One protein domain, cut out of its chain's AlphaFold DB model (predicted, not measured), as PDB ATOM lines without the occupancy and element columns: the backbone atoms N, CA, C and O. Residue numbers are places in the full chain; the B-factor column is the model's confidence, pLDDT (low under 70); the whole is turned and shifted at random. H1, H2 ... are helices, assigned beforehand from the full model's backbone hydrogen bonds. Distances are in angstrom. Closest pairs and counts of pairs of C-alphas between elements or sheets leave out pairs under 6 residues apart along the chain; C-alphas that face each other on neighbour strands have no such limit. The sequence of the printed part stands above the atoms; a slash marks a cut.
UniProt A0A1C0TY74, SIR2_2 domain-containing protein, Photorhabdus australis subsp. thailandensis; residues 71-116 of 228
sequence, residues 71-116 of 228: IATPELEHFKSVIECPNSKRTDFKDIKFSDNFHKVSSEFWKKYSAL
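AT A GLANCE: This is residues 71 to 116 of the 228 residues of the protein "SIR2_2 domain-containing protein" of Photorhabdus australis subsp. thailandensis (UniProt A0A1C0TY74). The domain is a loose, open frame: H1 runs along the longest axis, a loop turns back at residues 84 to 89, which stick out, and H3 stands crosswise near the start of H1. The short H2 sits by the end of H1, and residues 95 to 101 lead back to H3. The printed part has 46 residues with three named helices, H1, H2 and H3 in that order, and no named strand; its class is all helix. It is loose, with a radius of gyration of the C-alphas of 12.4 A, and only just elongated, spanning 36 by 24 by 15 A.

IN THESE COORDINATES: H1, residues 73 to 83, begins at C-alpha (101.764, -41.913, 26.951) and measures 14.7 A. H2 is residues 90 to 94. H3, residues 102 to 113, measures 15.7 A and ends at C-alpha (108.261, -32.956, 18.559).

HOW THE PARTS SIT: H1 and H2 only just touch, with 3 pairs of C-alphas within 8 A, the closest those of Val 82 and Asp 92, 6.9 A. H1 and H3 are close but not clearly touching, their closest C-alphas, Glu 75 and Phe 102, 7.9 A apart, and about perpendicular at 84 degrees. H2 and H3 are apart. Every O i to N i+4 pair is within hydrogen-bond range in H3, 5 of 7 in H1 and 0 of 1 in H2, where 1 of 2 O i to N i+3 pairs is.

THE WHOLE: The C-alphas farthest apart, Asn 87 and Ala 115, are 36.6 A apart. The printed part has no cut, both links are short, and no printed residue is under 70 in pLDDT.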
ATOM      1  N   ILE A  71     104.237 -41.843  22.014       84.56
ATOM      2  CA  ILE A  71     105.340 -42.632  22.574       84.56
ATOM      3  C   ILE A  71     105.571 -42.409  24.075       84.56
ATOM      4  O   ILE A  71     106.055 -43.306  24.751       84.56
ATOM      5  N   ALA A  72     105.214 -41.230  24.587       83.25
ATOM      6  CA  ALA A  72     105.373 -40.868  25.993       83.25
ATOM      7  C   ALA A  72     104.101 -41.106  26.827       83.25
ATOM      8  O   ALA A  72     104.053 -40.703  27.985       83.25
ATOM      9  N   THR A  73     103.049 -41.707  26.254       83.62
ATOM     10  CA  THR A  73     101.764 -41.913  26.951       83.62
ATOM     11  C   THR A  73     101.922 -42.647  28.291       83.62
ATOM     12  O   THR A  73     101.375 -42.156  29.276       83.62
ATOM     13  N   PRO A  74     102.693 -43.752  28.396       81.31
ATOM     14  CA  PRO A  74     102.857 -44.461  29.669       81.31
ATOM     15  C   PRO A  74     103.473 -43.588  30.768       81.31
ATOM     16  O   PRO A  74     103.036 -43.607  31.919       81.31
ATOM     17  N   GLU A  75     104.475 -42.783  30.425       80.19
ATOM     18  CA  GLU A  75     105.090 -41.835  31.345       80.19
ATOM     19  C   GLU A  75     104.124 -40.702  31.713       80.19
ATOM     20  O   GLU A  75     104.062 -40.314  32.879       80.19
ATOM     21  N   LEU A  76     103.335 -40.203  30.755       83.25
ATOM     22  CA  LEU A  76     102.353 -39.135  30.969       83.25
ATOM     23  C   LEU A  76     101.219 -39.539  31.914       83.25
ATOM     24  O   LEU A  76     100.764 -38.687  32.674       83.25
ATOM     25  N   GLU A  77     100.798 -40.805  31.935       83.69
ATOM     26  CA  GLU A  77      99.777 -41.285  32.882       83.69
ATOM     27  C   GLU A  77     100.204 -41.088  34.346       83.69
ATOM     28  O   GLU A  77      99.391 -40.714  35.194       83.69
ATOM     29  N   HIS A  78     101.502 -41.215  34.648       80.81
ATOM     30  CA  HIS A  78     102.018 -40.953  35.994       80.81
ATOM     31  C   HIS A  78     101.866 -39.471  36.359       80.81
ATOM     32  O   HIS A  78     101.397 -39.146  37.447       80.81
ATOM     33  N   PHE A  79     102.181 -38.560  35.434       83.62
ATOM     34  CA  PHE A  79     101.973 -37.124  35.646       83.62
ATOM     35  C   PHE A  79     100.498 -36.766  35.772       83.62
ATOM     36  O   PHE A  79     100.127 -35.975  36.638       83.62
ATOM     37  N   LYS A  80      99.658 -37.355  34.919       86.31
ATOM     38  CA  LYS A  80      98.215 -37.138  34.915       86.31
ATOM     39  C   LYS A  80      97.602 -37.515  36.261       86.31
ATOM     40  O   LYS A  80      96.845 -36.723  36.808       86.31
ATOM     41  N   SER A  81      98.029 -38.634  36.848       84.81
ATOM     42  CA  SER A  81      97.561 -39.069  38.170       84.81
ATOM     43  C   SER A  81      97.856 -38.059  39.291       84.81
ATOM     44  O   SER A  81      97.043 -37.891  40.196       84.81
ATOM     45  N   VAL A  82      98.979 -37.334  39.202       85.94
ATOM     46  CA  VAL A  82      99.351 -36.267  40.147       85.94
ATOM     47  C   VAL A  82      98.580 -34.975  39.861       85.94
ATOM     48  O   VAL A  82      98.152 -34.302  40.788       85.94
ATOM     49  N   ILE A  83      98.384 -34.609  38.590       85.31
ATOM     50  CA  ILE A  83      97.686 -33.364  38.210       85.31
ATOM     51  C   ILE A  83      96.183 -33.446  38.506       85.31
ATOM     52  O   ILE A  83      95.591 -32.460  38.940       85.31
ATOM     53  N   GLU A  84      95.563 -34.602  38.273       88.12
ATOM     54  CA  GLU A  84      94.121 -34.804  38.461       88.12
ATOM     55  C   GLU A  84      93.734 -35.042  39.928       88.12
ATOM     56  O   GLU A  84      92.553 -34.987  40.266       88.12
ATOM     57  N   CYS A  85      94.706 -35.273  40.817       85.00
ATOM     58  CA  CYS A  85      94.466 -35.447  42.244       85.00
ATOM     59  C   CYS A  85      94.376 -34.079  42.955       85.00
ATOM     60  O   CYS A  85      95.389 -33.387  43.084       85.00
ATOM     61  N   PRO A  86      93.210 -33.682  43.507       81.31
ATOM     62  CA  PRO A  86      93.033 -32.355  44.115       81.31
ATOM     63  C   PRO A  86      93.944 -32.087  45.321       81.31
ATOM     64  O   PRO A  86      94.223 -30.937  45.650       81.31
ATOM     65  N   ASN A  87      94.397 -33.152  45.988       85.75
ATOM     66  CA  ASN A  87      95.242 -33.077  47.179       85.75
ATOM     67  C   ASN A  87      96.741 -33.149  46.861       85.75
ATOM     68  O   ASN A  87      97.556 -33.059  47.786       85.75
ATOM     69  N   SER A  88      97.110 -33.342  45.593       83.56
ATOM     70  CA  SER A  88      98.508 -33.467  45.210       83.56
ATOM     71  C   SER A  88      99.259 -32.153  45.370       83.56
ATOM     72  O   SER A  88      98.766 -31.056  45.103       83.56
ATOM     73  N   LYS A  89     100.495 -32.270  45.837       83.81
ATOM     74  CA  LYS A  89     101.412 -31.159  46.077       83.81
ATOM     75  C   LYS A  89     102.511 -31.165  45.031       83.81
ATOM     76  O   LYS A  89     102.852 -32.179  44.433       83.81
ATOM     77  N   ARG A  90     103.173 -30.017  44.875       79.94
ATOM     78  CA  ARG A  90     104.335 -29.883  43.978       79.94
ATOM     79  C   ARG A  90     105.466 -30.876  44.298       79.94
ATOM     80  O   ARG A  90     106.274 -31.182  43.427       79.94
ATOM     81  N   THR A  91     105.554 -31.340  45.542       84.31
ATOM     82  CA  THR A  91     106.520 -32.354  45.981       84.31
ATOM     83  C   THR A  91     106.300 -33.704  45.322       84.31
ATOM     84  O   THR A  91     107.283 -34.370  45.032       84.31
ATOM     85  N   ASP A  92     105.058 -34.048  44.995       82.56
ATOM     86  CA  ASP A  92     104.672 -35.376  44.512       82.56
ATOM     87  C   ASP A  92     105.222 -35.638  43.099       82.56
ATOM     88  O   ASP A  92     105.465 -36.776  42.710       82.56
ATOM     89  N   PHE A  93     105.546 -34.576  42.349       81.88
ATOM     90  CA  PHE A  93     106.273 -34.686  41.081       81.88
ATOM     91  C   PHE A  93     107.701 -35.222  41.242       81.88
ATOM     92  O   PHE A  93     108.270 -35.722  40.275       81.88
ATOM     93  N   LYS A  94     108.308 -35.097  42.431       82.06
ATOM     94  CA  LYS A  94     109.655 -35.625  42.700       82.06
ATOM     95  C   LYS A  94     109.653 -37.135  42.914       82.06
ATOM     96  O   LYS A  94     110.692 -37.759  42.727       82.06
ATOM     97  N   ASP A  95     108.503 -37.694  43.278       81.25
ATOM     98  CA  ASP A  95     108.341 -39.121  43.553       81.25
ATOM     99  C   ASP A  95     108.005 -39.925  42.287       81.25
ATOM    100  O   ASP A  95     107.978 -41.158  42.318       81.25
ATOM    101  N   ILE A  96     107.796 -39.242  41.153       81.62
ATOM    102  CA  ILE A  96     107.594 -39.878  39.853       81.62
ATOM    103  C   ILE A  96     108.876 -40.616  39.462       81.62
ATOM    104  O   ILE A  96     109.905 -40.014  39.148       81.62
ATOM    105  N   LYS A  97     108.799 -41.948  39.458       79.56
ATOM    106  CA  LYS A  97     109.855 -42.815  38.939       79.56
ATOM    107  C   LYS A  97     109.619 -43.056  37.458       79.56
ATOM    108  O   LYS A  97     108.607 -43.630  37.068       79.56
ATOM    109  N   PHE A  98     110.568 -42.618  36.644       79.25
ATOM    110  CA  PHE A  98     110.556 -42.890  35.216       79.25
ATOM    111  C   PHE A  98     110.915 -44.350  34.927       79.25
ATOM    112  O   PHE A  98     111.626 -44.988  35.704       79.25
ATOM    113  N   SER A  99     110.432 -44.864  33.795       81.25
ATOM    114  CA  SER A  99     110.811 -46.185  33.297       81.25
ATOM    115  C   SER A  99     112.309 -46.230  32.959       81.25
ATOM    116  O   SER A  99     112.894 -45.216  32.568       81.25
ATOM    117  N   ASP A 100     112.936 -47.408  33.026       83.94
ATOM    118  CA  ASP A 100     114.355 -47.576  32.651       83.94
ATOM    119  C   ASP A 100     114.629 -47.153  31.192       83.94
ATOM    120  O   ASP A 100     115.736 -46.757  30.828       83.94
ATOM    121  N   ASN A 101     113.595 -47.184  30.346       85.56
ATOM    122  CA  ASN A 101     113.651 -46.795  28.940       85.56
ATOM    123  C   ASN A 101     113.347 -45.300  28.697       85.56
ATOM    124  O   ASN A 101     113.310 -44.855  27.545       85.56
ATOM    125  N   PHE A 102     113.155 -44.497  29.747       85.50
ATOM    126  CA  PHE A 102     112.746 -43.093  29.634       85.50
ATOM    127  C   PHE A 102     113.676 -42.255  28.759       85.50
ATOM    128  O   PHE A 102     113.210 -41.456  27.952       85.50
ATOM    129  N   HIS A 103     114.993 -42.448  28.864       86.25
ATOM    130  CA  HIS A 103     115.946 -41.708  28.034       86.25
ATOM    131  C   HIS A 103     115.723 -41.947  26.535       86.25
ATOM    132  O   HIS A 103     115.817 -41.006  25.742       86.25
ATOM    133  N   LYS A 104     115.376 -43.178  26.146       88.06
ATOM    134  CA  LYS A 104     115.050 -43.518  24.758       88.06
ATOM    135  C   LYS A 104     113.715 -42.901  24.341       88.06
ATOM    136  O   LYS A 104     113.667 -42.240  23.307       88.06
ATOM    137  N   VAL A 105     112.676 -43.047  25.169       87.88
ATOM    138  CA  VAL A 105     111.344 -42.452  24.939       87.88
ATOM    139  C   VAL A 105     111.443 -40.934  24.774       87.88
ATOM    140  O   VAL A 105     110.917 -40.382  23.815       87.88
ATOM    141  N   SER A 106     112.183 -40.262  25.655       88.12
ATOM    142  CA  SER A 106     112.445 -38.820  25.604       88.12
ATOM    143  C   SER A 106     113.162 -38.411  24.316       88.12
ATOM    144  O   SER A 106     112.757 -37.453  23.659       88.12
ATOM    145  N   SER A 107     114.202 -39.146  23.915       89.31
ATOM    146  CA  SER A 107     114.932 -38.868  22.671       89.31
ATOM    147  C   SER A 107     114.024 -38.986  21.440       89.31
ATOM    148  O   SER A 107     113.989 -38.092  20.589       89.31
ATOM    149  N   GLU A 108     113.223 -40.051  21.368       89.19
ATOM    150  CA  GLU A 108     112.267 -40.258  20.279       89.19
ATOM    151  C   GLU A 108     111.129 -39.227  20.294       89.19
ATOM    152  O   GLU A 108     110.739 -38.727  19.234       89.19
ATOM    153  N   PHE A 109     110.648 -38.839  21.480       89.88
ATOM    154  CA  PHE A 109     109.695 -37.746  21.656       89.88
ATOM    155  C   PHE A 109     110.252 -36.444  21.084       89.88
ATOM    156  O   PHE A 109     109.611 -35.846  20.224       89.88
ATOM    157  N   TRP A 110     111.451 -36.017  21.497       87.62
ATOM    158  CA  TRP A 110     112.046 -34.764  21.023       87.62
ATOM    159  C   TRP A 110     112.293 -34.781  19.518       87.62
ATOM    160  O   TRP A 110     112.085 -33.765  18.863       87.62
ATOM    161  N   LYS A 111     112.667 -35.931  18.948       86.94
ATOM    162  CA  LYS A 111     112.805 -36.081  17.496       86.94
ATOM    163  C   LYS A 111     111.481 -35.841  16.765       86.94
ATOM    164  O   LYS A 111     111.470 -35.117  15.774       86.94
ATOM    165  N   LYS A 112     110.373 -36.424  17.241       87.00
ATOM    166  CA  LYS A 112     109.036 -36.203  16.657       87.00
ATOM    167  C   LYS A 112     108.531 -34.779  16.915       87.00
ATOM    168  O   LYS A 112     108.003 -34.142  16.013       87.00
ATOM    169  N   TYR A 113     108.729 -34.269  18.127       85.44
ATOM    170  CA  TYR A 113     108.261 -32.956  18.559       85.44
ATOM    171  C   TYR A 113     108.944 -31.821  17.794       85.44
ATOM    172  O   TYR A 113     108.270 -30.912  17.323       85.44
ATOM    173  N   SER A 114     110.262 -31.895  17.598       80.75
ATOM    174  CA  SER A 114     111.013 -30.895  16.828       80.75
ATOM    175  C   SER A 114     110.671 -30.887  15.334       80.75
ATOM    176  O   SER A 114     111.038 -29.943  14.645       80.75
ATOM    177  N   ALA A 115     109.986 -31.917  14.825       79.88
ATOM    178  CA  ALA A 115     109.459 -31.938  13.461       79.88
ATOM    179  C   ALA A 115     108.069 -31.280  13.346       79.88
ATOM    180  O   ALA A 115     107.562 -31.102  12.236       79.88
ATOM    181  N   LEU A 116     107.431 -30.935  14.474       81.69
ATOM    182  CA  LEU A 116     106.171 -30.204  14.468       81.69
ATOM    183  C   LEU A 116     106.421 -28.721  14.138       81.69
ATOM    184  O   LEU A 116     107.367 -28.129  14.651       81.69
TER     185      LEU A 116